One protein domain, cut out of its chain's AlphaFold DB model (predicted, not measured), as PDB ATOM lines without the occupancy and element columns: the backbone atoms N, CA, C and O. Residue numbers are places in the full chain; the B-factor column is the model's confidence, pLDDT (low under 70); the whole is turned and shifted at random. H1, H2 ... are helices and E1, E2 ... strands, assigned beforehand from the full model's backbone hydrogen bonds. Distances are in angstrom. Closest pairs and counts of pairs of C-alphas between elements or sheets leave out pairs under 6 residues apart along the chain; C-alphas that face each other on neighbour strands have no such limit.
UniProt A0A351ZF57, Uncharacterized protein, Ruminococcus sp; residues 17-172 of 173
ATOM      1  N   CYS A  17     190.557 212.595 171.976       47.22
ATOM      2  CA  CYS A  17     190.391 213.429 173.172       47.22
ATOM      3  C   CYS A  17     190.145 214.904 172.815       47.22
ATOM      4  O   CYS A  17     190.500 215.790 173.593       47.22
ATOM      5  N   GLY A  18     189.578 215.180 171.632       42.31
ATOM      6  CA  GLY A  18     189.005 216.487 171.339       42.31
ATOM      7  C   GLY A  18     188.048 216.831 172.470       42.31
ATOM      8  O   GLY A  18     187.122 216.067 172.734       42.31
ATOM      9  N   CYS A  19     188.369 217.908 173.186       45.56
ATOM     10  CA  CYS A  19     187.627 218.417 174.322       45.56
ATOM     11  C   CYS A  19     186.133 218.331 174.025       45.56
ATOM     12  O   CYS A  19     185.613 219.107 173.227       45.56
ATOM     13  N   TYR A  20     185.447 217.381 174.658       42.84
ATOM     14  CA  TYR A  20     184.011 217.478 174.826       42.84
ATOM     15  C   TYR A  20     183.821 218.589 175.861       42.84
ATOM     16  O   TYR A  20     183.629 218.330 177.047       42.84
ATOM     17  N   GLU A  21     184.012 219.843 175.442       46.81
ATOM     18  CA  GLU A  21     183.308 220.931 176.096       46.81
ATOM     19  C   GLU A  21     181.850 220.563 175.879       46.81
ATOM     20  O   GLU A  21     181.373 220.558 174.746       46.81
ATOM     21  N   ALA A  22     181.190 220.090 176.936       48.62
ATOM     22  CA  ALA A  22     179.749 219.980 176.913       48.62
ATOM     23  C   ALA A  22     179.254 221.377 176.530       48.62
ATOM     24  O   ALA A  22     179.393 222.306 177.329       48.62
ATOM     25  N   GLU A  23     178.812 221.551 175.280       50.38
ATOM     26  CA  GLU A  23     178.125 222.757 174.840       50.38
ATOM     27  C   GLU A  23     176.934 222.889 175.781       50.38
ATOM     28  O   GLU A  23     175.966 222.137 175.702       50.38
ATOM     29  N   LEU A  24     177.074 223.763 176.774       59.34
ATOM     30  CA  LEU A  24     175.971 224.106 177.645       59.34
ATOM     31  C   LEU A  24     174.958 224.810 176.758       59.34
ATOM     32  O   LEU A  24     175.303 225.813 176.123       59.34
ATOM     33  N   ASP A  25     173.733 224.293 176.726       64.38
ATOM     34  CA  ASP A  25     172.646 224.964 176.031       64.38
ATOM     35  C   ASP A  25     172.593 226.433 176.490       64.38
ATOM     36  O   ASP A  25     172.791 226.732 177.681       64.38
ATOM     37  N   PRO A  26     172.402 227.385 175.559       70.00
ATOM     38  CA  PRO A  26     172.282 228.784 175.927       70.00
ATOM     39  C   PRO A  26     171.119 228.950 176.918       70.00
ATOM     40  O   PRO A  26     170.113 228.250 176.795       70.00
ATOM     41  N   PRO A  27     171.237 229.859 177.905       81.31
ATOM     42  CA  PRO A  27     170.148 230.107 178.836       81.31
ATOM     43  C   PRO A  27     168.884 230.516 178.074       81.31
ATOM     44  O   PRO A  27     168.913 231.392 177.209       81.31
ATOM     45  N   GLU A  28     167.772 229.878 178.412       90.38
ATOM     46  CA  GLU A  28     166.443 230.286 177.985       90.38
ATOM     47  C   GLU A  28     166.032 231.523 178.783       90.38
ATOM     48  O   GLU A  28     166.193 231.559 180.004       90.38
ATOM     49  N   SER A  29     165.484 232.531 178.106       94.62
ATOM     50  CA  SER A  29     164.918 233.709 178.758       94.62
ATOM     51  C   SER A  29     163.411 233.759 178.549       94.62
ATOM     52  O   SER A  29     162.932 233.590 177.425       94.62
ATOM     53  N   TYR A  30     162.670 233.987 179.630       95.69
ATOM     54  CA  TYR A  30     161.216 234.120 179.612       95.69
ATOM     55  C   TYR A  30     160.739 235.107 180.678       95.69
ATOM     56  O   TYR A  30     161.472 235.464 181.600       95.69
ATOM     57  N   GLU A  31     159.493 235.556 180.548       97.44
ATOM     58  CA  GLU A  31     158.865 236.472 181.496       97.44
ATOM     59  C   GLU A  31     157.792 235.763 182.324       97.44
ATOM     60  O   GLU A  31     156.974 235.006 181.801       97.44
ATOM     61  N   ILE A  32     157.765 236.064 183.619       97.19
ATOM     62  CA  ILE A  32     156.667 235.744 184.530       97.19
ATOM     63  C   ILE A  32     155.935 237.054 184.798       97.19
ATOM     64  O   ILE A  32     156.489 237.948 185.433       97.19
ATOM     65  N   THR A  33     154.696 237.172 184.321       97.81
ATOM     66  CA  THR A  33     153.811 238.290 184.674       97.81
ATOM     67  C   THR A  33     152.678 237.774 185.541       97.81
ATOM     68  O   THR A  33     151.905 236.922 185.103       97.81
ATOM     69  N   ASN A  34     152.587 238.276 186.769       97.31
ATOM     70  CA  ASN A  34     151.534 237.871 187.692       97.31
ATOM     71  C   ASN A  34     150.222 238.634 187.436       97.31
ATOM     72  O   ASN A  34     150.192 239.630 186.711       97.31
ATOM     73  N   GLY A  35     149.124 238.182 188.047       96.81
ATOM     74  CA  GLY A  35     147.796 238.793 187.887       96.81
ATOM     75  C   GLY A  35     147.707 240.260 188.331       96.81
ATOM     76  O   GLY A  35     146.840 240.992 187.852       96.81
ATOM     77  N   SER A  36     148.638 240.716 189.177       94.50
ATOM     78  CA  SER A  36     148.738 242.106 189.637       94.50
ATOM     79  C   SER A  36     149.502 243.005 188.650       94.50
ATOM     80  O   SER A  36     149.563 244.218 188.854       94.50
ATOM     81  N   GLY A  37     150.073 242.436 187.582       95.44
ATOM     82  CA  GLY A  37     150.837 243.150 186.556       95.44
ATOM     83  C   GLY A  37     152.326 243.322 186.867       95.44
ATOM     84  O   GLY A  37     152.995 244.092 186.180       95.44
ATOM     85  N   GLU A  38     152.860 242.638 187.882       96.94
ATOM     86  CA  GLU A  38     154.305 242.610 188.111       96.94
ATOM     87  C   GLU A  38     154.960 241.641 187.128       96.94
ATOM     88  O   GLU A  38     154.570 240.473 187.054       96.94
ATOM     89  N   THR A  39     155.967 242.121 186.401       97.75
ATOM     90  CA  THR A  39     156.706 241.339 185.406       97.75
ATOM     91  C   THR A  39     158.135 241.093 185.869       97.75
ATOM     92  O   THR A  39     158.846 242.017 186.272       97.75
ATOM     93  N   TYR A  40     158.560 239.838 185.759       97.38
ATOM     94  CA  TYR A  40     159.882 239.364 186.129       97.38
ATOM     95  C   TYR A  40     160.516 238.636 184.950       97.38
ATOM     96  O   TYR A  40     159.910 237.730 184.383       97.38
ATOM     97  N   THR A  41     161.743 238.997 184.599       97.06
ATOM     98  CA  THR A  41     162.522 238.280 183.588       97.06
ATOM     99  C   THR A  41     163.314 237.184 184.274       97.06
ATOM    100  O   THR A  41     164.058 237.460 185.217       97.06
ATOM    101  N   VAL A  42     163.165 235.957 183.787       93.75
ATOM    102  CA  VAL A  42     163.939 234.800 184.217       93.75
ATOM    103  C   VAL A  42     164.897 234.414 183.104       93.75
ATOM    104  O   VAL A  42     164.488 234.251 181.957       93.75
ATOM    105  N   GLU A  43     166.168 234.249 183.438       92.19
ATOM    106  CA  GLU A  43     167.129 233.535 182.597       92.19
ATOM    107  C   GLU A  43     167.369 232.189 183.259       92.19
ATOM    108  O   GLU A  43     167.688 232.169 184.438       92.19
ATOM    109  N   TYR A  44     167.205 231.075 182.558       88.00
ATOM    110  CA  TYR A  44     167.316 229.734 183.124       88.00
ATOM    111  C   TYR A  44     168.123 228.829 182.201       88.00
ATOM    112  O   TYR A  44     167.941 228.831 180.987       88.00
ATOM    113  N   ARG A  45     168.998 228.012 182.779       84.88
ATOM    114  CA  ARG A  45     169.831 227.058 182.056       84.88
ATOM    115  C   ARG A  45     169.975 225.774 182.848       84.88
ATOM    116  O   ARG A  45     170.435 225.798 183.988       84.88
ATOM    117  N   GLU A  46     169.688 224.651 182.206       80.62
ATOM    118  CA  GLU A  46     170.104 223.346 182.708       80.62
ATOM    119  C   GLU A  46     171.575 223.116 182.365       80.62
ATOM    120  O   GLU A  46     172.029 223.356 181.246       80.62
ATOM    121  N   ARG A  47     172.347 222.654 183.344       73.31
ATOM    122  CA  ARG A  47     173.725 222.221 183.150       73.31
ATOM    123  C   ARG A  47     173.739 220.705 183.099       73.31
ATOM    124  O   ARG A  47     173.562 220.046 184.122       73.31
ATOM    125  N   ASN A  48     173.981 220.168 181.910       65.50
ATOM    126  CA  ASN A  48     174.149 218.740 181.691       65.50
ATOM    127  C   ASN A  48     175.643 218.396 181.737       65.50
ATOM    128  O   ASN A  48     176.382 218.656 180.792       65.50
ATOM    129  N   GLY A  49     176.095 217.833 182.859       56.59
ATOM    130  CA  GLY A  49     177.479 217.415 183.068       56.59
ATOM    131  C   GLY A  49     177.558 216.150 183.919       56.59
ATOM    132  O   GLY A  49     176.708 215.895 184.766       56.59
ATOM    133  N   PHE A  50     178.576 215.324 183.680       48.31
ATOM    134  CA  PHE A  50     178.975 214.270 184.612       48.31
ATOM    135  C   PHE A  50     180.217 214.755 185.376       48.31
ATOM    136  O   PHE A  50     181.157 215.220 184.727       48.31
ATOM    137  N   PRO A  51     180.287 214.624 186.711       57.91
ATOM    138  CA  PRO A  51     179.289 214.022 187.600       57.91
ATOM    139  C   PRO A  51     178.114 214.949 187.957       57.91
ATOM    140  O   PRO A  51     177.109 214.457 188.467       57.91
ATOM    141  N   ASP A  52     178.231 216.245 187.667       60.31
ATOM    142  CA  ASP A  52     177.341 217.267 188.212       60.31
ATOM    143  C   ASP A  52     176.354 217.762 187.150       60.31
ATOM    144  O   ASP A  52     176.699 218.515 186.234       60.31
ATOM    145  N   THR A  53     175.100 217.343 187.300       65.44
ATOM    146  CA  THR A  53     173.964 217.999 186.651       65.44
ATOM    147  C   THR A  53     173.505 219.134 187.554       65.44
ATOM    148  O   THR A  53     173.532 219.009 188.780       65.44
ATOM    149  N   GLY A  54     173.066 220.251 186.981       73.12
ATOM    150  CA  GLY A  54     172.641 221.399 187.774       73.12
ATOM    151  C   GLY A  54     171.747 222.358 187.025       73.12
ATOM    152  O   GLY A  54     171.381 222.112 185.881       73.12
ATOM    153  N   VAL A  55     171.445 223.486 187.659       78.31
ATOM    154  CA  VAL A  55     170.814 224.615 186.978       78.31
ATOM    155  C   VAL A  55     171.485 225.912 187.364       78.31
ATOM    156  O   VAL A  55     172.036 226.035 188.462       78.31
ATOM    157  N   ASP A  56     171.402 226.865 186.452       79.94
ATOM    158  CA  ASP A  56     171.659 228.264 186.721       79.94
ATOM    159  C   ASP A  56     170.394 229.037 186.364       79.94
ATOM    160  O   ASP A  56     169.782 228.768 185.330       79.94
ATOM    161  N   TYR A  57     169.993 229.994 187.191       84.62
ATOM    162  CA  TYR A  57     168.973 230.944 186.781       84.62
ATOM    163  C   TYR A  57     169.145 232.311 187.429       84.62
ATOM    164  O   TYR A  57     169.665 232.433 188.530       84.62
ATOM    165  N   SER A  58     168.685 233.359 186.763       89.88
ATOM    166  CA  SER A  58     168.594 234.708 187.312       89.88
ATOM    167  C   SER A  58     167.145 235.175 187.252       89.88
ATOM    168  O   SER A  58     166.397 234.753 186.375       89.88
ATOM    169  N   ILE A  59     166.724 236.006 188.207       92.25
ATOM    170  CA  ILE A  59     165.422 236.683 188.155       92.25
ATOM    171  C   ILE A  59     165.661 238.173 188.346       92.25
ATOM    172  O   ILE A  59     166.327 238.591 189.299       92.25
ATOM    173  N   SER A  60     165.089 238.970 187.453       95.00
ATOM    174  CA  SER A  60     165.181 240.427 187.463       95.00
ATOM    175  C   SER A  60     163.798 241.065 187.357       95.00
ATOM    176  O   SER A  60     162.888 240.500 186.759       95.00
ATOM    177  N   SER A  61     163.645 242.256 187.931       95.31
ATOM    178  CA  SER A  61     162.481 243.129 187.756       95.31
ATOM    179  C   SER A  61     162.954 244.405 187.062       95.31
ATOM    180  O   SER A  61     163.559 245.272 187.703       95.31
ATOM    181  N   GLY A  62     162.720 244.512 185.752       93.00
ATOM    182  CA  GLY A  62     163.384 245.514 184.912       93.00
ATOM    183  C   GLY A  62     164.909 245.373 185.001       93.00
ATOM    184  O   GLY A  62     165.432 244.262 184.983       93.00
ATOM    185  N   ASP A  63     165.621 246.483 185.197       91.31
ATOM    186  CA  ASP A  63     167.091 246.484 185.310       91.31
ATOM    187  C   ASP A  63     167.613 245.951 186.659       91.31
ATOM    188  O   ASP A  63     168.821 245.805 186.870       91.31
ATOM    189  N   LYS A  64     166.720 245.689 187.621       92.62
ATOM    190  CA  LYS A  64     167.100 245.241 188.960       92.62
ATOM    191  C   LYS A  64     167.155 243.719 189.020       92.62
ATOM    192  O   LYS A  64     166.121 243.062 189.134       92.62
ATOM    193  N   LYS A  65     168.366 243.169 189.071       91.12
ATOM    194  CA  LYS A  65     168.594 241.758 189.409       91.12
ATOM    195  C   LYS A  65     168.187 241.492 190.864       91.12
ATOM    196  O   LYS A  65     168.719 242.114 191.784       91.12
ATOM    197  N   LEU A  66     167.227 240.592 191.061       90.62
ATOM    198  CA  LEU A  66     166.698 240.212 192.376       90.62
ATOM    199  C   LEU A  66     167.465 239.028 192.960       90.62
ATOM    200  O   LEU A  66     167.755 238.992 194.154       90.62
ATOM    201  N   ILE A  67     167.782 238.065 192.101       87.38
ATOM    202  CA  ILE A  67     168.485 236.834 192.436       87.38
ATOM    203  C   ILE A  67     169.289 236.385 191.217       87.38
ATOM    204  O   ILE A  67     168.882 236.550 190.070       87.38
ATOM    205  N   GLU A  68     170.438 235.799 191.499       84.69
ATOM    206  CA  GLU A  68     171.179 234.939 190.591       84.69
ATOM    207  C   GLU A  68     171.322 233.598 191.305       84.69
ATOM    208  O   GLU A  68     171.320 233.549 192.531       84.69
ATOM    209  N   TYR A  69     171.393 232.512 190.565       76.00
ATOM    210  CA  TYR A  69     171.641 231.173 191.054       76.00
ATOM    211  C   TYR A  69     172.540 230.503 190.033       76.00
ATOM    212  O   TYR A  69     172.236 230.496 188.844       76.00
ATOM    213  N   GLY A  70     173.650 229.948 190.491       69.19
ATOM    214  CA  GLY A  70     174.506 229.129 189.656       69.19
ATOM    215  C   GLY A  70     175.266 228.147 190.520       69.19
ATOM    216  O   GLY A  70     175.784 228.526 191.572       69.19
ATOM    217  N   GLY A  71     175.324 226.881 190.108       59.47
ATOM    218  CA  GLY A  71     176.185 225.910 190.792       59.47
ATOM    219  C   GLY A  71     175.521 224.804 191.616       59.47
ATOM    220  O   GLY A  71     176.240 224.132 192.349       59.47
ATOM    221  N   GLY A  72     174.211 224.565 191.522       56.16
ATOM    222  CA  GLY A  72     173.577 223.443 192.231       56.16
ATOM    223  C   GLY A  72     173.922 222.073 191.660       56.16
ATOM    224  O   GLY A  72     173.856 221.903 190.449       56.16
ATOM    225  N   ASP A  73     174.242 221.115 192.525       53.59
ATOM    226  CA  ASP A  73     174.245 219.676 192.239       53.59
ATOM    227  C   ASP A  73     172.779 219.180 192.288       53.59
ATOM    228  O   ASP A  73     172.063 219.516 193.238       53.59
ATOM    229  N   TYR A  74     172.303 218.411 191.296       48.38
ATOM    230  CA  TYR A  74     170.881 218.018 191.111       48.38
ATOM    231  C   TYR A  74     170.240 217.335 192.329       48.38
ATOM    232  O   TYR A  74     169.022 217.200 192.429       48.38
ATOM    233  N   LYS A  75     171.066 216.892 193.280       47.72
ATOM    234  CA  LYS A  75     170.639 216.288 194.544       47.72
ATOM    235  C   LYS A  75     169.961 217.270 195.502       47.72
ATOM    236  O   LYS A  75     169.373 216.815 196.479       47.72
ATOM    237  N   ASN A  76     170.008 218.578 195.241       49.09
ATOM    238  CA  ASN A  76     169.386 219.595 196.084       49.09
ATOM    239  C   ASN A  76     168.397 220.463 195.299       49.09
ATOM    240  O   ASN A  76     168.828 221.263 194.481       49.09
ATOM    241  N   LEU A  77     167.107 220.305 195.632       51.06
ATOM    242  CA  LEU A  77     165.984 221.261 195.783       51.06
ATOM    243  C   LEU A  77     165.797 222.460 194.819       51.06
ATOM    244  O   LEU A  77     164.765 223.104 194.892       51.06
ATOM    245  N   TYR A  78     166.719 222.799 193.929       55.22
ATOM    246  CA  TYR A  78     166.764 224.099 193.247       55.22
ATOM    247  C   TYR A  78     166.773 223.975 191.724       55.22
ATOM    248  O   TYR A  78     167.148 224.916 191.038       55.22
ATOM    249  N   THR A  79     166.401 222.809 191.195       59.53
ATOM    250  CA  THR A  79     166.594 222.431 189.788       59.53
ATOM    251  C   THR A  79     165.418 222.756 188.872       59.53
ATOM    252  O   THR A  79     165.537 222.604 187.661       59.53
ATOM    253  N   THR A  80     164.281 223.209 189.396       75.06
ATOM    254  CA  THR A  80     163.069 223.394 188.586       75.06
ATOM    255  C   THR A  80     162.835 224.853 188.211       75.06
ATOM    256  O   THR A  80     163.147 225.777 188.971       75.06
ATOM    257  N   LYS A  81     162.300 225.057 187.002       86.50
ATOM    258  CA  LYS A  81     162.040 226.383 186.436       86.50
ATOM    259  C   LYS A  81     161.115 227.201 187.352       86.50
ATOM    260  O   LYS A  81     160.055 226.699 187.740       86.50
ATOM    261  N   PRO A  82     161.488 228.449 187.686       90.44
ATOM    262  CA  PRO A  82     160.570 229.411 188.281       90.44
ATOM    263  C   PRO A  82     159.278 229.556 187.470       90.44
ATOM    264  O   PRO A  82     159.295 229.613 186.246       90.44
ATOM    265  N   SER A  83     158.152 229.638 188.165       93.94
ATOM    266  CA  SER A  83     156.822 229.775 187.555       93.94
ATOM    267  C   SER A  83     155.990 230.880 188.195       93.94
ATOM    268  O   SER A  83     155.177 231.496 187.514       93.94
ATOM    269  N   GLU A  84     156.236 231.192 189.471       96.62
ATOM    270  CA  GLU A  84     155.574 232.293 190.165       96.62
ATOM    271  C   GLU A  84     156.614 233.136 190.906       96.62
ATOM    272  O   GLU A  84     157.473 232.610 191.619       96.62
ATOM    273  N   VAL A  85     156.511 234.456 190.762       96.44
ATOM    274  CA  VAL A  85     157.284 235.439 191.529       96.44
ATOM    275  C   VAL A  85     156.333 236.529 192.001       96.44
ATOM    276  O   VAL A  85     155.482 237.000 191.238       96.44
ATOM    277  N   LEU A  86     156.453 236.902 193.272       98.00
ATOM    278  CA  LEU A  86     155.601 237.908 193.897       98.00
ATOM    279  C   LEU A  86     156.401 238.708 194.921       98.00
ATOM    280  O   LEU A  86     156.988 238.137 195.845       98.00
ATOM    281  N   PHE A  87     156.409 240.031 194.787       97.50
ATOM    282  CA  PHE A  87     156.908 240.900 195.841       97.50
ATOM    283  C   PHE A  87     155.978 240.810 197.050       97.50
ATOM    284  O   PHE A  87     154.766 240.977 196.937       97.50
ATOM    285  N   LEU A  88     156.545 240.555 198.229       97.44
ATOM    286  CA  LEU A  88     155.768 240.503 199.460       97.44
ATOM    287  C   LEU A  88     155.790 241.862 200.148       97.44
ATOM    288  O   LEU A  88     154.780 242.548 200.224       97.44
ATOM    289  N   PHE A  89     156.935 242.264 200.689       97.06
ATOM    290  CA  PHE A  89     157.032 243.509 201.446       97.06
ATOM    291  C   PHE A  89     158.472 243.989 201.575       97.06
ATOM    292  O   PHE A  89     159.440 243.259 201.350       97.06
ATOM    293  N   LYS A  90     158.604 245.239 202.021       95.50
ATOM    294  CA  LYS A  90     159.872 245.845 202.418       95.50
ATOM    295  C   LYS A  90     159.959 245.944 203.940       95.50
ATOM    296  O   LYS A  90     159.010 246.368 204.596       95.50
ATOM    297  N   ASN A  91     161.111 245.600 204.507       92.19
ATOM    298  CA  ASN A  91     161.429 245.794 205.922       92.19
ATOM    299  C   ASN A  91     162.796 246.475 206.042       92.19
ATOM    300  O   ASN A  91     163.837 245.868 205.783       92.19
ATOM    301  N   GLY A  92     162.790 247.764 206.389       90.75
ATOM    302  CA  GLY A  92     163.988 248.599 206.349       90.75
ATOM    303  C   GLY A  92     164.506 248.763 204.917       90.75
ATOM    304  O   GLY A  92     163.771 249.192 204.031       90.75
ATOM    305  N   ALA A  93     165.775 248.425 204.686       90.06
ATOM    306  CA  ALA A  93     166.391 248.462 203.357       90.06
ATOM    307  C   ALA A  93     166.147 247.186 202.531       90.06
ATOM    308  O   ALA A  93     166.479 247.156 201.350       90.06
ATOM    309  N   SER A  94     165.579 246.144 203.138       91.00
ATOM    310  CA  SER A  94     165.431 244.827 202.524       91.00
ATOM    311  C   SER A  94     164.049 244.628 201.924       91.00
ATOM    312  O   SER A  94     163.045 244.945 202.558       91.00
ATOM    313  N   GLU A  95     164.005 244.042 200.738       94.62
ATOM    314  CA  GLU A  95     162.788 243.565 200.082       94.62
ATOM    315  C   GLU A  95     162.738 242.042 200.156       94.62
ATOM    316  O   GLU A  95     163.788 241.399 200.120       94.62
ATOM    317  N   TYR A  96     161.531 241.494 200.267       95.19
ATOM    318  CA  TYR A  96     161.284 240.059 200.346       95.19
ATOM    319  C   TYR A  96     160.308 239.634 199.261       95.19
ATOM    320  O   TYR A  96     159.318 240.322 199.004       95.19
ATOM    321  N   TYR A  97     160.583 238.478 198.677       95.75
ATOM    322  CA  TYR A  97     159.883 237.945 197.522       95.75
ATOM    323  C   TYR A  97     159.501 236.491 197.772       95.75
ATOM    324  O   TYR A  97     160.266 235.735 198.375       95.75
ATOM    325  N   TYR A  98     158.324 236.114 197.291       96.19
ATOM    326  CA  TYR A  98     157.902 234.733 197.133       96.19
ATOM    327  C   TYR A  98     158.359 234.219 195.766       96.19
ATOM    328  O   TYR A  98     158.283 234.939 194.769       96.19
ATOM    329  N   LEU A  99     158.823 232.973 195.738       93.94
ATOM    330  CA  LEU A  99     159.223 232.252 194.538       93.94
ATOM    331  C   LEU A  99     158.604 230.858 194.560       93.94
ATOM    332  O   LEU A  99     158.782 230.134 195.542       93.94
ATOM    333  N   ARG A 100     157.960 230.457 193.467       92.75
ATOM    334  CA  ARG A 100     157.551 229.072 193.226       92.75
ATOM    335  C   ARG A 100     158.247 228.511 192.001       92.75
ATOM    336  O   ARG A 100     158.195 229.101 190.923       92.75
ATOM    337  N   SER A 101     158.797 227.325 192.176       87.44
ATOM    338  CA  SER A 101     159.123 226.386 191.112       87.44
ATOM    339  C   SER A 101     158.239 225.143 191.274       87.44
ATOM    340  O   SER A 101     157.592 224.987 192.309       87.44
ATOM    341  N   GLU A 102     158.203 224.267 190.268       82.44
ATOM    342  CA  GLU A 102     157.282 223.115 190.179       82.44
ATOM    343  C   GLU A 102     157.082 222.357 191.508       82.44
ATOM    344  O   GLU A 102     155.955 222.211 191.981       82.44
ATOM    345  N   ASP A 103     158.181 221.982 192.165       79.06
ATOM    346  CA  ASP A 103     158.153 221.179 193.395       79.06
ATOM    347  C   ASP A 103     158.312 221.988 194.692       79.06
ATOM    348  O   ASP A 103     158.158 221.449 195.796       79.06
ATOM    349  N   TYR A 104     158.668 223.274 194.604       85.50
ATOM    350  CA  TYR A 104     159.172 224.014 195.758       85.50
ATOM    351  C   TYR A 104     158.761 225.483 195.781       85.50
ATOM    352  O   TYR A 104     158.769 226.178 194.771       85.50
ATOM    353  N   CYS A 105     158.494 225.983 196.987       91.38
ATOM    354  CA  CYS A 105     158.198 227.388 197.236       91.38
ATOM    355  C   CYS A 105     159.174 227.960 198.262       91.38
ATOM    356  O   CYS A 105     159.497 227.298 199.254       91.38
ATOM    357  N   TYR A 106     159.600 229.202 198.057       91.31
ATOM    358  CA  TYR A 106     160.605 229.866 198.878       91.31
ATOM    359  C   TYR A 106     160.258 231.319 199.149       91.31
ATOM    360  O   TYR A 106     159.593 231.975 198.348       91.31
ATOM    361  N   ILE A 107     160.816 231.837 200.241       93.75
ATOM    362  CA  ILE A 107     161.072 233.262 200.409       93.75
ATOM    363  C   ILE A 107     162.554 233.548 200.203       93.75
ATOM    364  O   ILE A 107     163.415 232.844 200.745       93.75
ATOM    365  N   PHE A 108     162.839 234.621 199.471       91.44
ATOM    366  CA  PHE A 108     164.179 235.175 199.313       91.44
ATOM    367  C   PHE A 108     164.170 236.706 199.442       91.44
ATOM    368  O   PHE A 108     163.118 237.346 199.407       91.44
ATOM    369  N   GLY A 109     165.352 237.291 199.621       89.06
ATOM    370  CA  GLY A 109     165.566 238.716 199.852       89.06
ATOM    371  C   GLY A 109     165.941 239.057 201.300       89.06
ATOM    372  O   GLY A 109     165.737 238.287 202.243       89.06
ATOM    373  N   GLY A 110     166.545 240.232 201.490       85.12
ATOM    374  CA  GLY A 110     167.037 240.681 202.794       85.12
ATOM    375  C   GLY A 110     168.112 239.773 203.393       85.12
ATOM    376  O   GLY A 110     169.160 239.572 202.790       85.12
ATOM    377  N   GLU A 111     167.866 239.255 204.599       77.75
ATOM    378  CA  GLU A 111     168.765 238.286 205.254       77.75
ATOM    379  C   GLU A 111     168.708 236.886 204.623       77.75
ATOM    380  O   GLU A 111     169.588 236.061 204.884       77.75
ATOM    381  N   TYR A 112     167.686 236.629 203.799       69.19
ATOM    382  CA  TYR A 112     167.523 235.393 203.049       69.19
ATOM    383  C   TYR A 112     168.081 235.563 201.633       69.19
ATOM    384  O   TYR A 112     167.350 235.703 200.655       69.19
ATOM    385  N   ASP A 113     169.403 235.609 201.521       66.38
ATOM    386  CA  ASP A 113     170.098 235.495 200.237       66.38
ATOM    387  C   ASP A 113     169.949 234.054 199.733       66.38
ATOM    388  O   ASP A 113     170.363 233.130 200.430       66.38
ATOM    389  N   PHE A 114     169.378 233.841 198.546       64.81
ATOM    390  CA  PHE A 114     169.072 232.498 198.041       64.81
ATOM    391  C   PHE A 114     170.291 231.560 198.026       64.81
ATOM    392  O   PHE A 114     170.144 230.364 198.266       64.81
ATOM    393  N   PHE A 115     171.504 232.101 197.851       60.28
ATOM    394  CA  PHE A 115     172.750 231.330 197.903       60.28
ATOM    395  C   PHE A 115     173.155 230.876 199.308       60.28
ATOM    396  O   PHE A 115     173.865 229.883 199.460       60.28
ATOM    397  N   LYS A 116     172.778 231.633 200.342       62.94
ATOM    398  CA  LYS A 116     173.255 231.430 201.721       62.94
ATOM    399  C   LYS A 116     172.166 230.879 202.627       62.94
ATOM    400  O   LYS A 116     172.453 230.047 203.486       62.94
ATOM    401  N   LYS A 117     170.947 231.387 202.466       72.88
ATOM    402  CA  LYS A 117     169.733 231.076 203.215       72.88
ATOM    403  C   LYS A 117     168.522 231.500 202.379       72.88
ATOM    404  O   LYS A 117     168.174 232.667 202.387       72.88
ATOM    405  N   SER A 118     167.829 230.588 201.711       85.00
ATOM    406  CA  SER A 118     166.415 230.804 201.375       85.00
ATOM    407  C   SER A 118     165.546 230.197 202.475       85.00
ATOM    408  O   SER A 118     165.986 229.308 203.212       85.00
ATOM    409  N   LEU A 119     164.318 230.689 202.631       90.44
ATOM    410  CA  LEU A 119     163.344 230.049 203.512       90.44
ATOM    411  C   LEU A 119     162.410 229.192 202.665       90.44
ATOM    412  O   LEU A 119     161.514 229.724 202.013       90.44
ATOM    413  N   ARG A 120     162.610 227.874 202.676       90.56
ATOM    414  CA  ARG A 120     161.676 226.936 202.045       90.56
ATOM    415  C   ARG A 120     160.345 226.928 202.793       90.56
ATOM    416  O   ARG A 120     160.323 226.908 204.023       90.56
ATOM    417  N   LEU A 121     159.250 226.930 202.043       93.06
ATOM    418  CA  LEU A 121     157.896 226.843 202.571       93.06
ATOM    419  C   LEU A 121     157.411 225.399 202.569       93.06
ATOM    420  O   LEU A 121     157.671 224.635 201.639       93.06
ATOM    421  N   TYR A 122     156.663 225.056 203.610       90.88
ATOM    422  CA  TYR A 122     156.090 223.736 203.803       90.88
ATOM    423  C   TYR A 122     154.598 223.870 204.107       90.88
ATOM    424  O   TYR A 122     154.190 224.773 204.836       90.88
ATOM    425  N   ALA A 123     153.790 222.960 203.560       88.50
ATOM    426  CA  ALA A 123     152.380 222.847 203.937       88.50
ATOM    427  C   ALA A 123     152.247 222.340 205.380       88.50
ATOM    428  O   ALA A 123     151.430 222.837 206.149       88.50
ATOM    429  N   ASP A 124     153.103 221.383 205.745       89.56
ATOM    430  CA  ASP A 124     153.291 220.910 207.108       89.56
ATOM    431  C   ASP A 124     154.755 221.099 207.507       89.56
ATOM    432  O   ASP A 124     155.669 220.530 206.912       89.56
ATOM    433  N   TRP A 125     154.973 221.903 208.542       90.44
ATOM    434  CA  TRP A 125     156.303 222.181 209.056       90.44
ATOM    435  C   TRP A 125     156.885 221.013 209.848       90.44
ATOM    436  O   TRP A 125     158.068 221.058 210.156       90.44
ATOM    437  N   SER A 126     156.129 219.961 210.179       89.50
ATOM    438  CA  SER A 126     156.607 218.834 210.994       89.50
ATOM    439  C   SER A 126     157.906 218.208 210.467       89.50
ATOM    440  O   SER A 126     158.798 217.927 211.273       89.50
ATOM    441  N   SER A 127     158.063 218.111 209.141       84.88
ATOM    442  CA  SER A 127     159.236 217.556 208.453       84.88
ATOM    443  C   SER A 127     160.438 218.499 208.354       84.88
ATOM    444  O   SER A 127     161.523 218.052 207.990       84.88
ATOM    445  N   ALA A 128     160.263 219.791 208.641       88.56
ATOM    446  CA  ALA A 128     161.354 220.757 208.603       88.56
ATOM    447  C   ALA A 128     162.300 220.563 209.798       88.56
ATOM    448  O   ALA A 128     161.874 220.228 210.916       88.56
ATOM    449  N   SER A 129     163.591 220.811 209.571       90.25
ATOM    450  CA  SER A 129     164.591 220.817 210.637       90.25
ATOM    451  C   SER A 129     164.283 221.898 211.678       90.25
ATOM    452  O   SER A 129     163.588 222.881 211.413       90.25
ATOM    453  N   GLU A 130     164.818 221.739 212.888       91.81
ATOM    454  CA  GLU A 130     164.628 222.722 213.962       91.81
ATOM    455  C   GLU A 130     165.157 224.112 213.572       91.81
ATOM    456  O   GLU A 130     164.508 225.124 213.830       91.81
ATOM    457  N   LEU A 131     166.291 224.165 212.865       89.19
ATOM    458  CA  LEU A 131     166.851 225.413 212.351       89.19
ATOM    459  C   LEU A 131     165.919 226.088 211.333       89.19
ATOM    460  O   LEU A 131     165.713 227.299 211.407       89.19
ATOM    461  N   GLU A 132     165.343 225.326 210.399       90.12
ATOM    462  CA  GLU A 132     164.375 225.857 209.430       90.12
ATOM    463  C   GLU A 132     163.118 226.385 210.122       90.12
ATOM    464  O   GLU A 132     162.690 227.496 209.820       90.12
ATOM    465  N   LYS A 133     162.571 225.640 211.091       93.00
ATOM    466  CA  LYS A 133     161.410 226.069 211.886       93.00
ATOM    467  C   LYS A 133     161.685 227.367 212.637       93.00
ATOM    468  O   LYS A 133     160.865 228.276 212.584       93.00
ATOM    469  N   ASN A 134     162.841 227.487 213.288       91.94
ATOM    470  CA  ASN A 134     163.204 228.698 214.025       91.94
ATOM    471  C   ASN A 134     163.305 229.915 213.092       91.94
ATOM    472  O   ASN A 134     162.718 230.961 213.372       91.94
ATOM    473  N   ASN A 135     163.964 229.757 211.938       91.81
ATOM    474  CA  ASN A 135     164.021 230.806 210.918       91.81
ATOM    475  C   ASN A 135     162.618 231.160 210.391       91.81
ATOM    476  O   ASN A 135     162.322 232.334 210.174       91.81
ATOM    477  N   ALA A 136     161.749 230.164 210.199       94.62
ATOM    478  CA  ALA A 136     160.379 230.358 209.739       94.62
ATOM    479  C   ALA A 136     159.528 231.124 210.757       94.62
ATOM    480  O   ALA A 136     158.825 232.056 210.383       94.62
ATOM    481  N   VAL A 137     159.630 230.794 212.048       95.75
ATOM    482  CA  VAL A 137     158.937 231.503 213.135       95.75
ATOM    483  C   VAL A 137     159.363 232.972 213.189       95.75
ATOM    484  O   VAL A 137     158.522 233.865 213.340       95.75
ATOM    485  N   ASP A 138     160.655 233.255 213.030       93.69
ATOM    486  CA  ASP A 138     161.151 234.631 213.007       93.69
ATOM    487  C   ASP A 138     160.685 235.401 211.769       93.69
ATOM    488  O   ASP A 138     160.280 236.566 211.884       93.69
ATOM    489  N   PHE A 139     160.639 234.752 210.605       95.50
ATOM    490  CA  PHE A 139     160.048 235.352 209.414       95.50
ATOM    491  C   PHE A 139     158.540 235.581 209.568       95.50
ATOM    492  O   PHE A 139     158.051 236.664 209.249       95.50
ATOM    493  N   ALA A 140     157.801 234.628 210.139       96.88
ATOM    494  CA  ALA A 140     156.368 234.742 210.394       96.88
ATOM    495  C   ALA A 140     156.041 235.952 211.283       96.88
ATOM    496  O   ALA A 140     155.025 236.619 211.087       96.88
ATOM    497  N   LYS A 141     156.915 236.305 212.237       95.94
ATOM    498  CA  LYS A 141     156.782 237.546 213.024       95.94
ATOM    499  C   LYS A 141     156.933 238.800 212.157       95.94
ATOM    500  O   LYS A 141     156.238 239.781 212.403       95.94
ATOM    501  N   LYS A 142     157.842 238.806 211.175       95.19
ATOM    502  CA  LYS A 142     158.013 239.928 210.229       95.19
ATOM    503  C   LYS A 142     156.805 240.039 209.303       95.19
ATOM    504  O   LYS A 142     156.267 241.130 209.148       95.19
ATOM    505  N   LEU A 143     156.338 238.908 208.781       96.56
ATOM    506  CA  LEU A 143     155.170 238.830 207.911       96.56
ATOM    507  C   LEU A 143     153.909 239.352 208.618       96.56
ATOM    508  O   LEU A 143     153.224 240.214 208.085       96.56
ATOM    509  N   ARG A 144     153.677 238.947 209.875       97.19
ATOM    510  CA  ARG A 144     152.570 239.448 210.718       97.19
ATOM    511  C   ARG A 144     152.667 240.929 211.097       97.19
ATOM    512  O   ARG A 144     151.670 241.517 211.500       97.19
ATOM    513  N   LYS A 145     153.856 241.535 211.025       96.62
ATOM    514  CA  LYS A 145     154.017 242.992 211.189       96.62
ATOM    515  C   LYS A 145     153.691 243.748 209.904       96.62
ATOM    516  O   LYS A 145     153.282 244.900 209.991       96.62
ATOM    517  N   ALA A 146     153.923 243.128 208.749       97.12
ATOM    518  CA  ALA A 146     153.676 243.724 207.442       97.12
ATOM    519  C   ALA A 146     152.222 243.558 206.980       97.12
ATOM    520  O   ALA A 146     151.717 244.428 206.282       97.12
ATOM    521  N   PHE A 147     151.557 242.475 207.391       97.69
ATOM    522  CA  PHE A 147     150.239 242.090 206.895       97.69
ATOM    523  C   PHE A 147     149.292 241.636 208.001       97.69
ATOM    524  O   PHE A 147     149.690 240.952 208.950       97.69
ATOM    525  N   LYS A 148     148.000 241.901 207.797       97.94
ATOM    526  CA  LYS A 148     146.926 241.035 208.298       97.94
ATOM    527  C   LYS A 148     146.779 239.810 207.397       97.94
ATOM    528  O   LYS A 148     147.145 239.832 206.224       97.94
ATOM    529  N   LYS A 149     146.201 238.737 207.936       97.56
ATOM    530  CA  LYS A 149     146.060 237.466 207.217       97.56
ATOM    531  C   LYS A 149     145.268 237.625 205.914       97.56
ATOM    532  O   LYS A 149     145.669 237.103 204.882       97.56
ATOM    533  N   GLU A 150     144.186 238.394 205.958       97.94
ATOM    534  CA  GLU A 150     143.284 238.624 204.827       97.94
ATOM    535  C   GLU A 150     143.948 239.473 203.732       97.94
ATOM    536  O   GLU A 150     143.723 239.240 202.546       97.94
ATOM    537  N   GLU A 151     144.802 240.426 204.120       98.12
ATOM    538  CA  GLU A 151     145.584 241.253 203.192       98.12
ATOM    539  C   GLU A 151     146.600 240.392 202.434       98.12
ATOM    540  O   GLU A 151     146.753 240.535 201.223       98.12
ATOM    541  N   LEU A 152     147.242 239.448 203.128       97.88
ATOM    542  CA  LEU A 152     148.178 238.508 202.520       97.88
ATOM    543  C   LEU A 152     147.476 237.540 201.555       97.88
ATOM    544  O   LEU A 152     147.980 237.302 200.462       97.88
ATOM    545  N   SER A 153     146.307 237.011 201.925       98.12
ATOM    546  CA  SER A 153     145.501 236.191 201.011       98.12
ATOM    547  C   SER A 153     145.067 236.982 199.775       98.12
ATOM    548  O   SER A 153     145.204 236.478 198.664       98.12
ATOM    549  N   SER A 154     144.625 238.231 199.955       98.19
ATOM    550  CA  SER A 154     144.207 239.100 198.844       98.19
ATOM    551  C   SER A 154     145.361 239.422 197.889       98.19
ATOM    552  O   SER A 154     145.144 239.497 196.686       98.19
ATOM    553  N   LEU A 155     146.586 239.586 198.406       98.38
ATOM    554  CA  LEU A 155     147.789 239.813 197.596       98.38
ATOM    555  C   LEU A 155     148.092 238.626 196.667       98.38
ATOM    556  O   LEU A 155     148.429 238.811 195.501       98.38
ATOM    557  N   PHE A 156     147.979 237.402 197.181       98.50
ATOM    558  CA  PHE A 156     148.192 236.199 196.374       98.50
ATOM    559  C   PHE A 156     147.052 235.993 195.375       98.50
ATOM    560  O   PHE A 156     147.312 235.703 194.211       98.50
ATOM    561  N   GLU A 157     145.805 236.224 195.792       98.12
ATOM    562  CA  GLU A 157     144.643 236.156 194.904       98.12
ATOM    563  C   GLU A 157     144.754 237.156 193.745       98.12
ATOM    564  O   GLU A 157     144.550 236.773 192.594       98.12
ATOM    565  N   SER A 158     145.150 238.410 194.010       98.19
ATOM    566  CA  SER A 158     145.340 239.412 192.952       98.19
ATOM    567  C   SER A 158     146.471 239.035 192.000       98.19
ATOM    568  O   SER A 158     146.372 239.289 190.804       98.19
ATOM    569  N   ALA A 159     147.516 238.380 192.509       98.19
ATOM    570  CA  ALA A 159     148.601 237.841 191.699       98.19
ATOM    571  C   ALA A 159     148.204 236.578 190.906       98.19
ATOM    572  O   ALA A 159     148.966 236.154 190.038       98.19
ATOM    573  N   GLY A 160     147.023 236.000 191.155       98.12
ATOM    574  CA  GLY A 160     146.577 234.747 190.544       98.12
ATOM    575  C   GLY A 160     147.266 233.504 191.115       98.12
ATOM    576  O   GLY A 160     147.327 232.482 190.435       98.12
ATOM    577  N   TYR A 161     147.797 233.586 192.337       97.75
ATOM    578  CA  TYR A 161     148.591 232.541 192.987       97.75
ATOM    579  C   TYR A 161     147.890 231.946 194.214       97.75
ATOM    580  O   TYR A 161     147.033 232.567 194.844       97.75
ATOM    581  N   ASP A 162     148.285 230.727 194.586       96.81
ATOM    582  CA  ASP A 162     147.777 230.049 195.781       96.81
ATOM    583  C   ASP A 162     148.488 230.545 197.051       96.81
ATOM    584  O   ASP A 162     149.708 230.450 197.199       96.81
ATOM    585  N   SER A 163     147.701 231.038 198.007       97.19
ATOM    586  CA  SER A 163     148.187 231.552 199.288       97.19
ATOM    587  C   SER A 163     148.451 230.481 200.360       97.19
ATOM    588  O   SER A 163     149.000 230.802 201.415       97.19
ATOM    589  N   ALA A 164     148.086 229.212 200.149       96.62
ATOM    590  CA  ALA A 164     148.061 228.201 201.212       96.62
ATOM    591  C   ALA A 164     149.390 228.073 201.980       96.62
ATOM    592  O   ALA A 164     149.409 228.068 203.213       96.62
ATOM    593  N   LEU A 165     150.515 228.030 201.264       96.31
ATOM    594  CA  LEU A 165     151.843 227.876 201.867       96.31
ATOM    595  C   LEU A 165     152.305 229.127 202.620       96.31
ATOM    596  O   LEU A 165     152.906 229.014 203.691       96.31
ATOM    597  N   ILE A 166     152.014 230.322 202.096       97.38
ATOM    598  CA  ILE A 166     152.379 231.559 202.794       97.38
ATOM    599  C   ILE A 166     151.514 231.763 204.040       97.38
ATOM    600  O   ILE A 166     151.991 232.273 205.052       97.38
ATOM    601  N   ILE A 167     150.263 231.301 204.003       97.69
ATOM    602  CA  ILE A 167     149.357 231.318 205.148       97.69
ATOM    603  C   ILE A 167     149.801 230.312 206.214       97.69
ATOM    604  O   ILE A 167     149.817 230.657 207.396       97.69
ATOM    605  N   ALA A 168     150.248 229.117 205.820       96.81
ATOM    606  CA  ALA A 168     150.839 228.154 206.747       96.81
ATOM    607  C   ALA A 168     152.070 228.736 207.468       96.81
ATOM    608  O   ALA A 168     152.225 228.552 208.675       96.81
ATOM    609  N   LEU A 169     152.918 229.492 206.758       97.50
ATOM    610  CA  LEU A 169     154.011 230.250 207.377       97.50
ATOM    611  C   LEU A 169     153.493 231.354 208.310       97.50
ATOM    612  O   LEU A 169     154.006 231.507 209.414       97.50
ATOM    613  N   PHE A 170     152.494 232.131 207.885       97.38
ATOM    614  CA  PHE A 170     151.922 233.228 208.674       97.38
ATOM    615  C   PHE A 170     151.389 232.759 210.036       97.38
ATOM    616  O   PHE A 170     151.575 233.443 211.048       97.38
ATOM    617  N   ASP A 171     150.744 231.591 210.063       95.88
ATOM    618  CA  ASP A 171     150.146 231.001 211.262       95.88
ATOM    619  C   ASP A 171     151.175 230.342 212.203       95.88
ATOM    620  O   ASP A 171     150.836 230.026 213.351       95.88
ATOM    621  N   LEU A 172     152.422 230.159 211.755       95.00
ATOM    622  CA  LEU A 172     153.488 229.512 212.517       95.00
ATOM    623  C   LEU A 172     153.901 230.351 213.748       95.00
ATOM    624  O   LEU A 172     154.033 231.583 213.685       95.00
TER     625      LEU A 172
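This is residues 17 to 172 of the 173 residues of an uncharacterized protein of Ruminococcus sp (UniProt A0A351ZF57). What does the model look like? Two twisted antiparallel sheets, E1 to E4 and E5 to E7, stand partly face to face as a sandwich with crossed strands; H1 and H2 cover the second sheet's face away from the first, and H3 packs on both helices. A tail before E1 reaches out to Cys 17 and makes one end of the longest axis. What are the counts and size? The printed part has 156 residues, with seven named strands followed by three named helices, in sheet orders E1 E2 E3 E4 and E5 E6 E7, a mixed class. It is compact by its radius of gyration of the C-alphas, 16.7 A, though elongated, with spans of 62 by 36 by 27 A.

Where do the strands run? E1 is residues 28 to 33, beginning at C-alpha 28 (166.443, 230.286, 177.985); E2 is 39 to 47, 25.7 A long, E3 54 to 61, 24.0 A, and E4 64 to 70. E5 is 82 to 91, 24.1 A, E6 94 to 101, 22.6 A, and E7 104 to 108. Where are the helices? H1 is residues 130 to 146, 24.6 A, H2 149 to 159, 15.7 A, and H3 164 to 170, ending at C-alpha 170 (151.922, 233.228, 208.674).

How do the strands pair? Each sheet is a meander, each strand the antiparallel neighbour of the one before; within hydrogen-bond range are N 30 and O 42, 3.0 A, N 43 and O 58, 3.0 A, and N 57 and O 69, 2.8 A. In the second sheet N 86 and O 98 are 3.1 A apart, and N 99 and O 106 2.9 A. How do the sheets meet? Their strands stand at 53 degrees, and the closest C-alphas of E1 and E5 are those of Ile 32 and Ser 83, 6.7 A apart. How do the helices sit? H1 and H2 are on the same face of the sheet E5 E6 E7, at heights over the sheet of 9.9 A and 10.6 A, and H3 only grazes it with residues 165 to 166. H3 touches H1, about perpendicular at 86 degrees, closest C-alphas Ala 140 and Phe 170, 5.0 A; with H2 it forms a helical hairpin, closest C-alphas Lys 149 and Ile 167, 7.3 A. And their backbones? Every O i to N i+4 pair is within hydrogen-bond range in H1, H2 and H3.

How large is it? The two C-alphas farthest apart, those of Cys 17 and Lys 148, are 62.3 A apart, and the printed part has no cut. Which links are long? E4 to E5, 11 residues, and E7 to H1, 21 residues, are long links. Where is confidence low? The pLDDT is under 70 in residues 17 to 25, 48 to 53, 70 to 79 and 112 to 116.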